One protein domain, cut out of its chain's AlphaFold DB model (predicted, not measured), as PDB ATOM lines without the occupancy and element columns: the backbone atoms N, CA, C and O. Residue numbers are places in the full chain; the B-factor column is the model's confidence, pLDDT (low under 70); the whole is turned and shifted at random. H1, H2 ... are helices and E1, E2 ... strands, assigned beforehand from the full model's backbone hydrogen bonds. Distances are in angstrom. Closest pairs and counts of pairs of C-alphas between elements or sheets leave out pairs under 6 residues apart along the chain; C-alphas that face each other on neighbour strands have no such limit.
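What this domain is: This is residues 12 to 127 of the 138 residues of an uncharacterized protein of Candidatus Protochlamydia naegleriophila (UniProt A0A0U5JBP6). A small twisted sheet of four parallel strands has H2 packed over one face along its edge strand E3, while H1 and H4 only graze the sheet. Away from the sheet, the loop of residues 70 to 90 and H3 reach out to make one end of the longest axis, and H4 leads back to the last strand, E4. The printed part has 116 residues, with four named helices and four named strands in the order E1 H1 E2 H2 E3 H3 H4 E4; the sheet runs E1 E4 E2 E3, and the class is mixed, helices and strands. It is compact, with a radius of gyration of the C-alphas of 15.5 A and spans of 46 by 35 by 21 A.

How they stand to each other: Start at E1, residues 12 to 15, an edge strand parallel to E4, residues 122 to 126; look for N 12 and O 122, 2.8 A apart. H1, residues 21 to 30, only grazes the sheet, with its residues 24 to 28. E2, residues 35 to 38, is parallel to E4, with N 37 and O 123 2.8 A apart. H2, residues 53 to 62, only just touches H1, with 3 pairs of C-alphas within 8 A, the closest being those of Ile 25 and Leu 60, 7.3 A apart. E3, residues 66 to 69, is the other edge strand, parallel to E2, with N 36 and O 66 2.8 A apart. H2 is over E3 at a height over the sheet of 9.0 A and runs along the strands, at 2 degrees to E3 on the local plane; their closest C-alphas, Lys 57 and Tyr 67, are 5.7 A apart. H2 and the sheet make two layers, a helix on one face of a sheet. E2, H2 and E3 form a strand-helix-strand unit, two parallel neighbours joined through a helix; E1, H1, E2 is a split unit, with E4 between its strands. H3, residues 91 to 100, is not on the sheet. H4, residues 103 to 116, is close to H3 but not clearly touching, with the closest C-alphas, Tyr 99 and Phe 105, 6.8 A apart; H4 only grazes the sheet with residues 112 to 116. E3, H3, H4 and E4 form another split unit, with E2 between its strands, and the crossovers of these three units are right-handed. In H1, H2, H3 and H4 every O i to N i+4 pair is within hydrogen-bond range.

Where its parts are: Find C-alpha 12 at (-41.417, 13.257, -37.903), where E1 begins. H1, H2 and H3 measure 14.2, 14.3 and 14.5 A from first to last C-alpha. Find C-alpha 103 at (-41.033, 24.883, -58.572); from there H4 runs 19.8 A to C-alpha 116. E1, E2 and E3 measure 10.2, 9.7 and 10.4 A, and E4 runs 13.2 A to C-alpha 126 at (-34.096, 22.073, -38.850).

The domain as a whole: The two C-alphas farthest apart are those of Glu 62 and Asp 82, at 46.5 A. The printed part has no cut. The links E2 to H2 and E3 to H3 are long, with 14 and 21 residues. The model's mean pLDDT over the printed part is 73.9, and 42 residues are under 70, among them residues 74 to 99.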
ATOM      1  N   PHE A  12     -41.741  12.576 -39.144       78.56
ATOM      2  CA  PHE A  12     -41.417  13.257 -37.903       78.56
ATOM      3  C   PHE A  12     -40.581  14.501 -38.207       78.56
ATOM      4  O   PHE A  12     -39.807  14.564 -39.167       78.56
ATOM      5  N   THR A  13     -40.697  15.511 -37.359       77.44
ATOM      6  CA  THR A  13     -39.834  16.694 -37.407       77.44
ATOM      7  C   THR A  13     -39.038  16.760 -36.120       77.44
ATOM      8  O   THR A  13     -39.624  16.665 -35.042       77.44
ATOM      9  N   ILE A  14     -37.724  16.955 -36.216       77.31
ATOM     10  CA  ILE A  14     -36.876  17.185 -35.049       77.31
ATOM     11  C   ILE A  14     -36.115  18.497 -35.218       77.31
ATOM     12  O   ILE A  14     -35.472  18.763 -36.235       77.31
ATOM     13  N   GLY A  15     -36.185  19.338 -34.194       67.31
ATOM     14  CA  GLY A  15     -35.245  20.437 -34.046       67.31
ATOM     15  C   GLY A  15     -33.987  19.928 -33.356       67.31
ATOM     16  O   GLY A  15     -34.080  19.229 -32.347       67.31
ATOM     17  N   HIS A  16     -32.811  20.325 -33.839       62.88
ATOM     18  CA  HIS A  16     -31.568  20.143 -33.088       62.88
ATOM     19  C   HIS A  16     -31.450  21.236 -31.997       62.88
ATOM     20  O   HIS A  16     -30.524  22.041 -31.945       62.88
ATOM     21  N   SER A  17     -32.421  21.319 -31.084       55.22
ATOM     22  CA  SER A  17     -32.166  21.960 -29.777       55.22
ATOM     23  C   SER A  17     -30.869  21.377 -29.197       55.22
ATOM     24  O   SER A  17     -30.616  20.227 -29.533       55.22
ATOM     25  N   THR A  18     -30.100  22.132 -28.397       61.03
ATOM     26  CA  THR A  18     -28.729  21.945 -27.822       61.03
ATOM     27  C   THR A  18     -28.331  20.563 -27.245       61.03
ATOM     28  O   THR A  18     -27.554  20.472 -26.300       61.03
ATOM     29  N   ARG A  19     -28.870  19.484 -27.794       71.62
ATOM     30  CA  ARG A  19     -28.766  18.083 -27.427       71.62
ATOM     31  C   ARG A  19     -27.468  17.512 -27.965       71.62
ATOM     32  O   ARG A  19     -26.929  17.992 -28.969       71.62
ATOM     33  N   SER A  20     -26.993  16.461 -27.319       82.31
ATOM     34  CA  SER A  20     -25.857  15.705 -27.827       82.31
ATOM     35  C   SER A  20     -26.258  14.849 -29.040       82.31
ATOM     36  O   SER A  20     -27.444  14.634 -29.325       82.31
ATOM     37  N   ILE A  21     -25.269  14.354 -29.786       82.62
ATOM     38  CA  ILE A  21     -25.521  13.449 -30.918       82.62
ATOM     39  C   ILE A  21     -26.088  12.103 -30.435       82.62
ATOM     40  O   ILE A  21     -26.940  11.510 -31.095       82.62
ATOM     41  N   GLU A  22     -25.688  11.655 -29.246       85.81
ATOM     42  CA  GLU A  22     -26.152  10.427 -28.595       85.81
ATOM     43  C   GLU A  22     -27.630  10.518 -28.197       85.81
ATOM     44  O   GLU A  22     -28.387   9.565 -28.404       85.81
ATOM     45  N   GLU A  23     -28.065  11.672 -27.681       85.06
ATOM     46  CA  GLU A  23     -29.477  11.932 -27.385       85.06
ATOM     47  C   GLU A  23     -30.318  11.931 -28.664       85.06
ATOM     48  O   GLU A  23     -31.392  11.327 -28.697       85.06
ATOM     49  N   LEU A  24     -29.815  12.552 -29.740       84.56
ATOM     50  CA  LEU A  24     -30.483  12.518 -31.041       84.56
ATOM     51  C   LEU A  24     -30.643  11.073 -31.530       84.56
ATOM     52  O   LEU A  24     -31.746  10.663 -31.877       84.56
ATOM     53  N   ILE A  25     -29.570  10.281 -31.521       87.06
ATOM     54  CA  ILE A  25     -29.605   8.875 -31.948       87.06
ATOM     55  C   ILE A  25     -30.580   8.058 -31.094       87.06
ATOM     56  O   ILE A  25     -31.323   7.237 -31.634       87.06
ATOM     57  N   SER A  26     -30.598   8.284 -29.782       87.44
ATOM     58  CA  SER A  26     -31.512   7.601 -28.860       87.44
ATOM     59  C   SER A  26     -32.973   7.894 -29.198       87.44
ATOM     60  O   SER A  26     -33.775   6.967 -29.279       87.44
ATOM     61  N   LEU A  27     -33.306   9.155 -29.492       86.31
ATOM     62  CA  LEU A  27     -34.649   9.548 -29.927       86.31
ATOM     63  C   LEU A  27     -35.018   8.927 -31.277       86.31
ATOM     64  O   LEU A  27     -36.105   8.372 -31.427       86.31
ATOM     65  N   LEU A  28     -34.106   8.969 -32.251       86.69
ATOM     66  CA  LEU A  28     -34.336   8.366 -33.565       86.69
ATOM     67  C   LEU A  28     -34.609   6.861 -33.442       86.69
ATOM     68  O   LEU A  28     -35.522   6.351 -34.085       86.69
ATOM     69  N   LYS A  29     -33.875   6.158 -32.575       86.44
ATOM     70  CA  LYS A  29     -34.100   4.732 -32.301       86.44
ATOM     71  C   LYS A  29     -35.415   4.472 -31.573       86.44
ATOM     72  O   LYS A  29     -36.118   3.544 -31.955       86.44
ATOM     73  N   ALA A  30     -35.762   5.287 -30.576       86.56
ATOM     74  CA  ALA A  30     -37.010   5.149 -29.824       86.56
ATOM     75  C   ALA A  30     -38.252   5.264 -30.726       86.56
ATOM     76  O   ALA A  30     -39.248   4.587 -30.494       86.56
ATOM     77  N   HIS A  31     -38.164   6.071 -31.785       84.31
ATOM     78  CA  HIS A  31     -39.209   6.213 -32.800       84.31
ATOM     79  C   HIS A  31     -39.017   5.295 -34.022       84.31
ATOM     80  O   HIS A  31     -39.752   5.413 -34.998       84.31
ATOM     81  N   GLU A  32     -38.053   4.370 -33.998       85.12
ATOM     82  CA  GLU A  32     -37.703   3.468 -35.111       85.12
ATOM     83  C   GLU A  32     -37.471   4.208 -36.447       85.12
ATOM     84  O   GLU A  32     -37.831   3.734 -37.528       85.12
ATOM     85  N   ILE A  33     -36.879   5.402 -36.377       85.12
ATOM     86  CA  ILE A  33     -36.532   6.210 -37.544       85.12
ATOM     87  C   ILE A  33     -35.416   5.517 -38.321       85.12
ATOM     88  O   ILE A  33     -34.351   5.224 -37.780       85.12
ATOM     89  N   GLN A  34     -35.632   5.303 -39.620       86.50
ATOM     90  CA  GLN A  34     -34.649   4.640 -40.486       86.50
ATOM     91  C   GLN A  34     -33.927   5.634 -41.399       86.50
ATOM     92  O   GLN A  34     -32.899   5.294 -41.995       86.50
ATOM     93  N   MET A  35     -34.444   6.861 -41.520       87.00
ATOM     94  CA  MET A  35     -33.838   7.905 -42.335       87.00
ATOM     95  C   MET A  35     -33.976   9.296 -41.714       87.00
ATOM     96  O   MET A  35     -35.048   9.696 -41.269       87.00
ATOM     97  N   VAL A  36     -32.892  10.065 -41.766       87.00
ATOM     98  CA  VAL A  36     -32.878  11.498 -41.468       87.00
ATOM     99  C   VAL A  36     -32.749  12.274 -42.774       87.00
ATOM    100  O   VAL A  36     -31.849  12.019 -43.580       87.00
ATOM    101  N   ILE A  37     -33.664  13.221 -42.964       86.12
ATOM    102  CA  ILE A  37     -33.649  14.206 -44.036       86.12
ATOM    103  C   ILE A  37     -33.194  15.534 -43.438       86.12
ATOM    104  O   ILE A  37     -33.891  16.157 -42.642       86.12
ATOM    105  N   ASP A  38     -32.012  15.979 -43.828       84.62
ATOM    106  CA  ASP A  38     -31.525  17.305 -43.488       84.62
ATOM    107  C   ASP A  38     -32.005  18.305 -44.548       84.62
ATOM    108  O   ASP A  38     -31.779  18.098 -45.741       84.62
ATOM    109  N   ILE A  39     -32.685  19.371 -44.125       80.75
ATOM    110  CA  ILE A  39     -33.160  20.447 -45.009       80.75
ATOM    111  C   ILE A  39     -32.358  21.743 -44.833       80.75
ATOM    112  O   ILE A  39     -32.694  22.777 -45.407       80.75
ATOM    113  N   GLN A  40     -31.302  21.733 -44.018       76.19
ATOM    114  CA  GLN A  40     -30.494  22.913 -43.735       76.19
ATOM    115  C   GLN A  40     -29.733  23.354 -44.985       76.19
ATOM    116  O   GLN A  40     -29.014  22.577 -45.605       76.19
ATOM    117  N   THR A  41     -29.820  24.634 -45.346       71.38
ATOM    118  CA  THR A  41     -29.057  25.172 -46.488       71.38
ATOM    119  C   THR A  41     -27.550  25.089 -46.259       71.38
ATOM    120  O   THR A  41     -26.795  24.839 -47.196       71.38
ATOM    121  N   ILE A  42     -27.115  25.295 -45.013       72.06
ATOM    122  CA  ILE A  42     -25.711  25.240 -44.603       72.06
ATOM    123  C   ILE A  42     -25.612  24.296 -43.397       72.06
ATOM    124  O   ILE A  42     -25.720  24.753 -42.258       72.06
ATOM    125  N   PRO A  43     -25.404  22.987 -43.615       68.25
ATOM    126  CA  PRO A  43     -25.241  21.998 -42.547       68.25
ATOM    127  C   PRO A  43     -23.799  22.014 -42.012       68.25
ATOM    128  O   PRO A  43     -23.081  21.010 -42.002       68.25
ATOM    129  N   LYS A  44     -23.325  23.211 -41.649       70.25
ATOM    130  CA  LYS A  44     -22.004  23.447 -41.066       70.25
ATOM    131  C   LYS A  44     -22.129  24.461 -39.941       70.25
ATOM    132  O   LYS A  44     -22.545  25.595 -40.163       70.25
ATOM    133  N   SER A  45     -21.713  24.067 -38.746       66.00
ATOM    134  CA  SER A  45     -21.629  24.930 -37.578       66.00
ATOM    135  C   SER A  45     -20.249  24.812 -36.945       66.00
ATOM    136  O   SER A  45     -19.756  23.719 -36.682       66.00
ATOM    137  N   ARG A  46     -19.627  25.963 -36.666       65.94
ATOM    138  CA  ARG A  46     -18.401  26.020 -35.852       65.94
ATOM    139  C   ARG A  46     -18.683  25.768 -34.371       65.94
ATOM    140  O   ARG A  46     -17.813  25.264 -33.679       65.94
ATOM    141  N   TYR A  47     -19.888  26.102 -33.909       66.38
ATOM    142  CA  TYR A  47     -20.295  25.946 -32.511       66.38
ATOM    143  C   TYR A  47     -20.776  24.529 -32.196       66.38
ATOM    144  O   TYR A  47     -20.589  24.064 -31.082       66.38
ATOM    145  N   ASN A  48     -21.352  23.837 -33.184       65.81
ATOM    146  CA  ASN A  48     -21.850  22.472 -33.036       65.81
ATOM    147  C   ASN A  48     -21.280  21.549 -34.130       65.81
ATOM    148  O   ASN A  48     -22.025  21.124 -35.022       65.81
ATOM    149  N   PRO A  49     -19.968  21.250 -34.106       75.81
ATOM    150  CA  PRO A  49     -19.318  20.439 -35.134       75.81
ATOM    151  C   PRO A  49     -19.863  19.004 -35.227       75.81
ATOM    152  O   PRO A  49     -19.748  18.376 -36.280       75.81
ATOM    153  N   GLN A  50     -20.496  18.499 -34.165       72.25
ATOM    154  CA  GLN A  50     -21.173  17.201 -34.128       72.25
ATOM    155  C   GLN A  50     -22.394  17.119 -35.059       72.25
ATOM    156  O   GLN A  50     -22.741  16.037 -35.520       72.25
ATOM    157  N   PHE A  51     -23.005  18.262 -35.394       75.25
ATOM    158  CA  PHE A  51     -24.109  18.353 -36.358       75.25
ATOM    159  C   PHE A  51     -23.645  18.810 -37.746       75.25
ATOM    160  O   PHE A  51     -24.471  19.089 -38.611       75.25
ATOM    161  N   ASN A  52     -22.331  18.876 -37.995       82.44
ATOM    162  CA  ASN A  52     -21.838  19.058 -39.356       82.44
ATOM    163  C   ASN A  52     -22.256  17.865 -40.211       82.44
ATOM    164  O   ASN A  52     -22.169  16.726 -39.757       82.44
ATOM    165  N   GLN A  53     -22.628  18.128 -41.462       82.62
ATOM    166  CA  GLN A  53     -23.118  17.122 -42.406       82.62
ATOM    167  C   GLN A  53     -22.328  15.808 -42.387       82.62
ATOM    168  O   GLN A  53     -22.924  14.744 -42.263       82.62
ATOM    169  N   GLU A  54     -20.999  15.870 -42.498       84.94
ATOM    170  CA  GLU A  54     -20.161  14.665 -42.534       84.94
ATOM    171  C   GLU A  54     -20.147  13.928 -41.190       84.94
ATOM    172  O   GLU A  54     -20.309  12.710 -41.159       84.94
ATOM    173  N   THR A  55     -20.025  14.653 -40.077       85.38
ATOM    174  CA  THR A  55     -20.035  14.063 -38.733       85.38
ATOM    175  C   THR A  55     -21.379  13.403 -38.437       85.38
ATOM    176  O   THR A  55     -21.422  12.227 -38.086       85.38
ATOM    177  N   LEU A  56     -22.482  14.117 -38.682       85.19
ATOM    178  CA  LEU A  56     -23.841  13.615 -38.491       85.19
ATOM    179  C   LEU A  56     -24.109  12.387 -39.367       85.19
ATOM    180  O   LEU A  56     -24.618  11.375 -38.891       85.19
ATOM    181  N   LYS A  57     -23.729  12.444 -40.646       87.44
ATOM    182  CA  LYS A  57     -23.868  11.322 -41.580       87.44
ATOM    183  C   LYS A  57     -23.109  10.085 -41.101       87.44
ATOM    184  O   LYS A  57     -23.647   8.984 -41.206       87.44
ATOM    185  N   ASN A  58     -21.898  10.254 -40.572       89.12
ATOM    186  CA  ASN A  58     -21.107   9.147 -40.032       89.12
ATOM    187  C   ASN A  58     -21.767   8.544 -38.787       89.12
ATOM    188  O   ASN A  58     -22.014   7.339 -38.767       89.12
ATOM    189  N   SER A  59     -22.169   9.372 -37.819       88.00
ATOM    190  CA  SER A  59     -22.846   8.905 -36.602       88.00
ATOM    191  C   SER A  59     -24.172   8.190 -36.897       88.00
ATOM    192  O   SER A  59     -24.489   7.170 -36.284       88.00
ATOM    193  N   LEU A  60     -24.951   8.667 -37.874       88.94
ATOM    194  CA  LEU A  60     -26.180   7.992 -38.310       88.94
ATOM    195  C   LEU A  60     -25.882   6.652 -38.993       88.94
ATOM    196  O   LEU A  60     -26.541   5.652 -38.696       88.94
ATOM    197  N   LYS A  61     -24.859   6.607 -39.856       90.38
ATOM    198  CA  LYS A  61     -24.443   5.389 -40.562       90.38
ATOM    199  C   LYS A  61     -24.008   4.290 -39.593       90.38
ATOM    200  O   LYS A  61     -24.421   3.144 -39.768       90.38
ATOM    201  N   GLU A  62     -23.237   4.629 -38.562       91.75
ATOM    202  CA  GLU A  62     -22.840   3.701 -37.488       91.75
ATOM    203  C   GLU A  62     -24.054   3.089 -36.774       91.75
ATOM    204  O   GLU A  62     -24.029   1.937 -36.346       91.75
ATOM    205  N   ASN A  63     -25.160   3.831 -36.728       89.19
ATOM    206  CA  ASN A  63     -26.414   3.411 -36.117       89.19
ATOM    207  C   ASN A  63     -27.425   2.825 -37.114       89.19
ATOM    208  O   ASN A  63     -28.579   2.615 -36.745       89.19
ATOM    209  N   LYS A  64     -27.000   2.517 -38.350       90.88
ATOM    210  CA  LYS A  64     -27.840   1.972 -39.435       90.88
ATOM    211  C   LYS A  64     -29.009   2.886 -39.836       90.88
ATOM    212  O   LYS A  64     -30.013   2.412 -40.365       90.88
ATOM    213  N   ILE A  65     -28.865   4.191 -39.620       89.50
ATOM    214  CA  ILE A  65     -29.827   5.215 -40.028       89.50
ATOM    215  C   ILE A  65     -29.297   5.884 -41.297       89.50
ATOM    216  O   ILE A  65     -28.144   6.311 -41.369       89.50
ATOM    217  N   THR A  66     -30.132   5.967 -42.329       89.94
ATOM    218  CA  THR A  66     -29.742   6.591 -43.597       89.94
ATOM    219  C   THR A  66     -29.807   8.110 -43.483       89.94
ATOM    220  O   THR A  66     -30.729   8.653 -42.886       89.94
ATOM    221  N   TYR A  67     -28.865   8.812 -44.106       88.69
ATOM    222  CA  TYR A  67     -28.863  10.271 -44.180       88.69
ATOM    223  C   TYR A  67     -29.076  10.742 -45.620       88.69
ATOM    224  O   TYR A  67     -28.447  10.228 -46.552       88.69
ATOM    225  N   ARG A  68     -29.933  11.746 -45.801       87.62
ATOM    226  CA  ARG A  68     -30.212  12.407 -47.081       87.62
ATOM    227  C   ARG A  68     -30.306  13.913 -46.853       87.62
ATOM    228  O   ARG A  68     -30.909  14.355 -45.887       87.62
ATOM    229  N   HIS A  69     -29.731  14.696 -47.760       86.62
ATOM    230  CA  HIS A  69     -29.786  16.158 -47.713       86.62
ATOM    231  C   HIS A  69     -30.725  16.667 -48.811       86.62
ATOM    232  O   HIS A  69     -30.490  16.382 -49.984       86.62
ATOM    233  N   LEU A  70     -31.790  17.370 -48.424       83.94
ATOM    234  CA  LEU A  70     -32.788  18.005 -49.292       83.94
ATOM    235  C   LEU A  70     -32.832  19.507 -48.994       83.94
ATOM    236  O   LEU A  70     -33.761  20.022 -48.368       83.94
ATOM    237  N   LYS A  71     -31.798  20.222 -49.443       80.69
ATOM    238  CA  LYS A  71     -31.666  21.678 -49.260       80.69
ATOM    239  C   LYS A  71     -32.832  22.475 -49.855       80.69
ATOM    240  O   LYS A  71     -33.030  23.618 -49.475       80.69
ATOM    241  N   GLU A  72     -33.571  21.898 -50.800       76.56
ATOM    242  CA  GLU A  72     -34.712  22.512 -51.482       76.56
ATOM    243  C   GLU A  72     -35.919  22.721 -50.554       76.56
ATOM    244  O   GLU A  72     -36.776  23.551 -50.832       76.56
ATOM    245  N   LEU A  73     -35.984  21.997 -49.433       74.12
ATOM    246  CA  LEU A  73     -37.090  22.081 -48.474       74.12
ATOM    247  C   LEU A  73     -36.823  23.032 -47.298       74.12
ATOM    248  O   LEU A  73     -37.707  23.266 -46.467       74.12
ATOM    249  N   GLY A  74     -35.627  23.616 -47.215       69.38
ATOM    250  CA  GLY A  74     -35.261  24.512 -46.127       69.38
ATOM    251  C   GLY A  74     -34.354  25.659 -46.549       69.38
ATOM    252  O   GLY A  74     -33.866  25.744 -47.672       69.38
ATOM    253  N   GLY A  75     -34.160  26.592 -45.618       62.03
ATOM    254  CA  GLY A  75     -33.317  27.762 -45.821       62.03
ATOM    255  C   GLY A  75     -33.986  29.094 -45.572       62.03
ATOM    256  O   GLY A  75     -35.201  29.247 -45.680       62.03
ATOM    257  N   LEU A  76     -33.146  30.070 -45.238       53.19
ATOM    258  CA  LEU A  76     -33.538  31.464 -45.124       53.19
ATOM    259  C   LEU A  76     -33.539  32.056 -46.537       53.19
ATOM    260  O   LEU A  76     -32.491  32.431 -47.060       53.19
ATOM    261  N   GLN A  77     -34.704  32.065 -47.181       58.72
ATOM    262  CA  GLN A  77     -34.833  32.637 -48.515       58.72
ATOM    263  C   GLN A  77     -35.123  34.128 -48.415       58.72
ATOM    264  O   GLN A  77     -35.961  34.569 -47.626       58.72
ATOM    265  N   ARG A  78     -34.388  34.913 -49.208       52.28
ATOM    266  CA  ARG A  78     -34.584  36.362 -49.259       52.28
ATOM    267  C   ARG A  78     -36.012  36.640 -49.745       52.28
ATOM    268  O   ARG A  78     -36.402  36.068 -50.764       52.28
ATOM    269  N   PRO A  79     -36.783  37.495 -49.054       51.34
ATOM    270  CA  PRO A  79     -38.118  37.859 -49.506       51.34
ATOM    271  C   PRO A  79     -38.057  38.446 -50.921       51.34
ATOM    272  O   PRO A  79     -37.138  39.205 -51.249       51.34
ATOM    273  N   LYS A  80     -39.018  38.069 -51.773       54.06
ATOM    274  CA  LYS A  80     -39.159  38.664 -53.107       54.06
ATOM    275  C   LYS A  80     -39.436  40.163 -52.972       54.06
ATOM    276  O   LYS A  80     -40.043  40.611 -52.002       54.06
ATOM    277  N   LYS A  81     -38.995  40.924 -53.980       51.50
ATOM    278  CA  LYS A  81     -39.191  42.382 -54.062       51.50
ATOM    279  C   LYS A  81     -40.678  42.765 -54.109       51.50
ATOM    280  O   LYS A  81     -41.014  43.863 -53.690       51.50
ATOM    281  N   ASP A  82     -41.525  41.840 -54.567       56.75
ATOM    282  CA  ASP A  82     -42.979  41.979 -54.621       56.75
ATOM    283  C   ASP A  82     -43.643  40.738 -53.986       56.75
ATOM    284  O   ASP A  82     -43.780  39.694 -54.635       56.75
ATOM    285  N   PRO A  83     -43.890  40.759 -52.668       54.22
ATOM    286  CA  PRO A  83     -44.315  39.577 -51.931       54.22
ATOM    287  C   PRO A  83     -45.838  39.400 -51.963       54.22
ATOM    288  O   PRO A  83     -46.588  40.279 -51.538       54.22
ATOM    289  N   ILE A  84     -46.285  38.220 -52.396       57.19
ATOM    290  CA  ILE A  84     -47.707  37.860 -52.526       57.19
ATOM    291  C   ILE A  84     -48.343  37.687 -51.137       57.19
ATOM    292  O   ILE A  84     -49.480  38.090 -50.902       57.19
ATOM    293  N   ASN A  85     -47.591  37.134 -50.181       53.19
ATOM    294  CA  ASN A  85     -48.096  36.811 -48.847       53.19
ATOM    295  C   ASN A  85     -47.967  37.987 -47.861       53.19
ATOM    296  O   ASN A  85     -47.110  37.984 -46.981       53.19
ATOM    297  N   THR A  86     -48.804  39.019 -47.968       54.38
ATOM    298  CA  THR A  86     -48.732  40.233 -47.119       54.38
ATOM    299  C   THR A  86     -49.153  40.053 -45.656       54.38
ATOM    300  O   THR A  86     -48.802  40.899 -44.839       54.38
ATOM    301  N   GLY A  87     -49.819  38.951 -45.298       52.66
ATOM    302  CA  GLY A  87     -50.351  38.704 -43.946       52.66
ATOM    303  C   GLY A  87     -49.338  38.282 -42.870       52.66
ATOM    304  O   GLY A  87     -49.721  38.109 -41.717       52.66
ATOM    305  N   TRP A  88     -48.057  38.107 -43.208       52.72
ATOM    306  CA  TRP A  88     -47.029  37.652 -42.261       52.72
ATOM    307  C   TRP A  88     -46.180  38.824 -41.751       52.72
ATOM    308  O   TRP A  88     -45.532  39.516 -42.535       52.72
ATOM    309  N   ILE A  89     -46.146  39.009 -40.425       52.56
ATOM    310  CA  ILE A  89     -45.479  40.139 -39.741       52.56
ATOM    311  C   ILE A  89     -43.945  40.076 -39.880       52.56
ATOM    312  O   ILE A  89     -43.270  41.101 -39.920       52.56
ATOM    313  N   ASN A  90     -43.373  38.873 -39.990       57.28
ATOM    314  CA  ASN A  90     -41.928  38.678 -40.086       57.28
ATOM    315  C   ASN A  90     -41.497  38.430 -41.542       57.28
ATOM    316  O   ASN A  90     -41.886  37.444 -42.172       57.28
ATOM    317  N   ALA A  91     -40.639  39.315 -42.060       57.06
ATOM    318  CA  ALA A  91     -40.134  39.278 -43.432       57.06
ATOM    319  C   ALA A  91     -39.442  37.950 -43.806       57.06
ATOM    320  O   ALA A  91     -39.526  37.519 -44.958       57.06
ATOM    321  N   SER A  92     -38.816  37.267 -42.842       54.12
ATOM    322  CA  SER A  92     -38.185  35.955 -43.049       54.12
ATOM    323  C   SER A  92     -39.215  34.842 -43.271       54.12
ATOM    324  O   SER A  92     -38.984  33.940 -44.074       54.12
ATOM    325  N   PHE A  93     -40.376  34.917 -42.611       62.34
ATOM    326  CA  PHE A  93     -41.479  33.973 -42.831       62.34
ATOM    327  C   PHE A  93     -42.200  34.250 -44.146       62.34
ATOM    328  O   PHE A  93     -42.531  33.314 -44.869       62.34
ATOM    329  N   LYS A  94     -42.358  35.530 -44.500       66.12
ATOM    330  CA  LYS A  94     -42.909  35.960 -45.788       66.12
ATOM    331  C   LYS A  94     -42.115  35.389 -46.966       66.12
ATOM    332  O   LYS A  94     -42.685  34.755 -47.849       66.12
ATOM    333  N   GLY A  95     -40.788  35.540 -46.932       62.25
ATOM    334  CA  GLY A  95     -39.900  34.987 -47.959       62.25
ATOM    335  C   GLY A  95     -39.949  33.459 -48.052       62.25
ATOM    336  O   GLY A  95     -39.875  32.913 -49.149       62.25
ATOM    337  N   TYR A  96     -40.136  32.767 -46.924       67.62
ATOM    338  CA  TYR A  96     -40.305  31.313 -46.914       67.62
ATOM    339  C   TYR A  96     -41.665  30.876 -47.484       67.62
ATOM    340  O   TYR A  96     -41.703  29.952 -48.291       67.62
ATOM    341  N   ALA A  97     -42.764  31.559 -47.140       68.69
ATOM    342  CA  ALA A  97     -44.098  31.275 -47.680       68.69
ATOM    343  C   ALA A  97     -44.163  31.487 -49.204       68.69
ATOM    344  O   ALA A  97     -44.682  30.637 -49.925       68.69
ATOM    345  N   ASP A  98     -43.563  32.569 -49.708       68.38
ATOM    346  CA  ASP A  98     -43.443  32.808 -51.152       68.38
ATOM    347  C   ASP A  98     -42.570  31.739 -51.838       68.38
ATOM    348  O   ASP A  98     -42.812  31.380 -52.991       68.38
ATOM    349  N   TYR A  99     -41.558  31.211 -51.140       69.88
ATOM    350  CA  TYR A  99     -40.694  30.147 -51.654       69.88
ATOM    351  C   TYR A  99     -41.404  28.791 -51.752       69.88
ATOM    352  O   TYR A  99     -41.159  28.062 -52.713       69.88
ATOM    353  N   MET A 100     -42.325  28.469 -50.835       71.69
ATOM    354  CA  MET A 100     -43.117  27.228 -50.909       71.69
ATOM    355  C   MET A 100     -43.916  27.103 -52.215       71.69
ATOM    356  O   MET A 100     -44.215  26.000 -52.672       71.69
ATOM    357  N   GLN A 101     -44.241  28.237 -52.839       70.75
ATOM    358  CA  GLN A 101     -44.972  28.296 -54.105       70.75
ATOM    359  C   GLN A 101     -44.058  28.170 -55.337       70.75
ATOM    360  O   GLN A 101     -44.520  28.290 -56.470       70.75
ATOM    361  N   THR A 102     -42.750  27.966 -55.151       73.81
ATOM    362  CA  THR A 102     -41.794  27.880 -56.262       73.81
ATOM    363  C   THR A 102     -41.590  26.437 -56.739       73.81
ATOM    364  O   THR A 102     -41.623  25.516 -55.918       73.81
ATOM    365  N   PRO A 103     -41.300  26.221 -58.038       77.75
ATOM    366  CA  PRO A 103     -41.033  24.883 -58.572       77.75
ATOM    367  C   PRO A 103     -39.939  24.098 -57.821       77.75
ATOM    368  O   PRO A 103     -40.174  22.933 -57.517       77.75
ATOM    369  N   PRO A 104     -38.802  24.700 -57.401       76.94
ATOM    370  CA  PRO A 104     -37.783  23.976 -56.640       76.94
ATOM    371  C   PRO A 104     -38.281  23.410 -55.304       76.94
ATOM    372  O   PRO A 104     -37.849  22.334 -54.896       76.94
ATOM    373  N   PHE A 105     -39.186  24.119 -54.620       76.62
ATOM    374  CA  PHE A 105     -39.771  23.628 -53.373       76.62
ATOM    375  C   PHE A 105     -40.707  22.445 -53.635       76.62
ATOM    376  O   PHE A 105     -40.625  21.436 -52.938       76.62
ATOM    377  N   GLN A 106     -41.547  22.546 -54.670       77.88
ATOM    378  CA  GLN A 106     -42.439  21.461 -55.086       77.88
ATOM    379  C   GLN A 106     -41.649  20.209 -55.491       77.88
ATOM    380  O   GLN A 106     -41.941  19.119 -55.012       77.88
ATOM    381  N   GLU A 107     -40.558  20.358 -56.249       82.06
ATOM    382  CA  GLU A 107     -39.646  19.249 -56.563       82.06
ATOM    383  C   GLU A 107     -39.021  18.624 -55.304       82.06
ATOM    384  O   GLU A 107     -38.841  17.406 -55.219       82.06
ATOM    385  N   GLY A 108     -38.658  19.449 -54.317       82.38
ATOM    386  CA  GLY A 108     -38.181  18.989 -53.013       82.38
ATOM    387  C   GLY A 108     -39.238  18.172 -52.268       82.38
ATOM    388  O   GLY A 108     -38.920  17.121 -51.705       82.38
ATOM    389  N   LEU A 109     -40.490  18.628 -52.305       80.81
ATOM    390  CA  LEU A 109     -41.619  17.983 -51.645       80.81
ATOM    391  C   LEU A 109     -41.942  16.640 -52.301       80.81
ATOM    392  O   LEU A 109     -42.003  15.628 -51.608       80.81
ATOM    393  N   GLU A 110     -41.995  16.588 -53.632       84.50
ATOM    394  CA  GLU A 110     -42.168  15.335 -54.372       84.50
ATOM    395  C   GLU A 110     -41.059  14.319 -54.064       84.50
ATOM    396  O   GLU A 110     -41.310  13.115 -53.960       84.50
ATOM    397  N   LYS A 111     -39.803  14.774 -53.923       83.62
ATOM    398  CA  LYS A 111     -38.691  13.902 -53.509       83.62
ATOM    399  C   LYS A 111     -38.941  13.340 -52.111       83.62
ATOM    400  O   LYS A 111     -38.720  12.147 -51.907       83.62
ATOM    401  N   LEU A 112     -39.388  14.164 -51.162       81.50
ATOM    402  CA  LEU A 112     -39.695  13.727 -49.799       81.50
ATOM    403  C   LEU A 112     -40.850  12.719 -49.780       81.50
ATOM    404  O   LEU A 112     -40.717  11.665 -49.161       81.50
ATOM    405  N   GLU A 113     -41.931  12.985 -50.511       81.50
ATOM    406  CA  GLU A 113     -43.076  12.079 -50.636       81.50
ATOM    407  C   GLU A 113     -42.671  10.731 -51.239       81.50
ATOM    408  O   GLU A 113     -42.989   9.681 -50.682       81.50
ATOM    409  N   LYS A 114     -41.872  10.728 -52.316       83.12
ATOM    410  CA  LYS A 114     -41.327   9.496 -52.920       83.12
ATOM    411  C   LYS A 114     -40.469   8.688 -51.946       83.12
ATOM    412  O   LYS A 114     -40.413   7.462 -52.054       83.12
ATOM    413  N   ILE A 115     -39.779   9.344 -51.012       79.94
ATOM    414  CA  ILE A 115     -39.012   8.669 -49.958       79.94
ATOM    415  C   ILE A 115     -39.961   8.125 -48.883       79.94
ATOM    416  O   ILE A 115     -39.820   6.965 -48.495       79.94
ATOM    417  N   ALA A 116     -40.954   8.906 -48.453       75.50
ATOM    418  CA  ALA A 116     -41.955   8.484 -47.473       75.50
ATOM    419  C   ALA A 116     -42.777   7.283 -47.970       75.50
ATOM    420  O   ALA A 116     -43.078   6.375 -47.197       75.50
ATOM    421  N   LEU A 117     -43.083   7.229 -49.273       70.81
ATOM    422  CA  LEU A 117     -43.815   6.132 -49.928       70.81
ATOM    423  C   LEU A 117     -43.088   4.787 -49.852       70.81
ATOM    424  O   LEU A 117     -43.720   3.738 -49.957       70.81
ATOM    425  N   LYS A 118     -41.780   4.781 -49.571       70.94
ATOM    426  CA  LYS A 118     -41.015   3.549 -49.330       70.94
ATOM    427  C   LYS A 118     -41.253   2.941 -47.939       70.94
ATOM    428  O   LYS A 118     -40.517   2.037 -47.556       70.94
ATOM    429  N   LYS A 119     -42.283   3.399 -47.208       58.12
ATOM    430  CA  LYS A 119     -42.664   2.949 -45.852       58.12
ATOM    431  C   LYS A 119     -41.535   3.122 -44.832       58.12
ATOM    432  O   LYS A 119     -41.292   2.246 -44.001       58.12
ATOM    433  N   ILE A 120     -40.832   4.247 -44.926       63.62
ATOM    434  CA  ILE A 120     -39.725   4.602 -44.039       63.62
ATOM    435  C   ILE A 120     -40.207   5.691 -43.085       63.62
ATOM    436  O   ILE A 120     -40.789   6.676 -43.533       63.62
ATOM    437  N   ARG A 121     -39.929   5.540 -41.786       64.69
ATOM    438  CA  ARG A 121     -40.056   6.650 -40.836       64.69
ATOM    439  C   ARG A 121     -38.923   7.638 -41.064       64.69
ATOM    440  O   ARG A 121     -37.747   7.249 -41.033       64.69
ATOM    441  N   ILE A 122     -39.287   8.889 -41.322       66.62
ATOM    442  CA  ILE A 122     -38.360   9.944 -41.732       66.62
ATOM    443  C   ILE A 122     -38.378  11.055 -40.700       66.62
ATOM    444  O   ILE A 122     -39.451  11.481 -40.289       66.62
ATOM    445  N   THR A 123     -37.204  11.575 -40.357       71.25
ATOM    446  CA  THR A 123     -37.089  12.770 -39.521       71.25
ATOM    447  C   THR A 123     -36.484  13.934 -40.292       71.25
ATOM    448  O   THR A 123     -35.391  13.800 -40.841       71.25
ATOM    449  N   VAL A 124     -37.159  15.085 -40.296       70.31
ATOM    450  CA  VAL A 124     -36.651  16.338 -40.877       70.31
ATOM    451  C   VAL A 124     -35.867  17.133 -39.833       70.31
ATOM    452  O   VAL A 124     -36.425  17.471 -38.789       70.31
ATOM    453  N   CYS A 125     -34.598  17.449 -40.114       65.12
ATOM    454  CA  CYS A 125     -33.735  18.245 -39.235       65.12
ATOM    455  C   CYS A 125     -33.764  19.732 -39.619       65.12
ATOM    456  O   CYS A 125     -33.457  20.092 -40.758       65.12
ATOM    457  N   ARG A 126     -34.100  20.611 -38.664       60.88
ATOM    458  CA  ARG A 126     -34.096  22.073 -38.850       60.88
ATOM    459  C   ARG A 126     -33.264  22.761 -37.766       60.88
ATOM    460  O   ARG A 126     -33.297  22.359 -36.602       60.88
ATOM    461  N   SER A 127     -32.563  23.833 -38.140       54.00
ATOM    462  CA  SER A 127     -31.908  24.720 -37.176       54.00
ATOM    463  C   SER A 127     -32.909  25.552 -36.392       54.00
ATOM    464  O   SER A 127     -33.780  26.206 -36.963       54.00
TER     465      SER A 127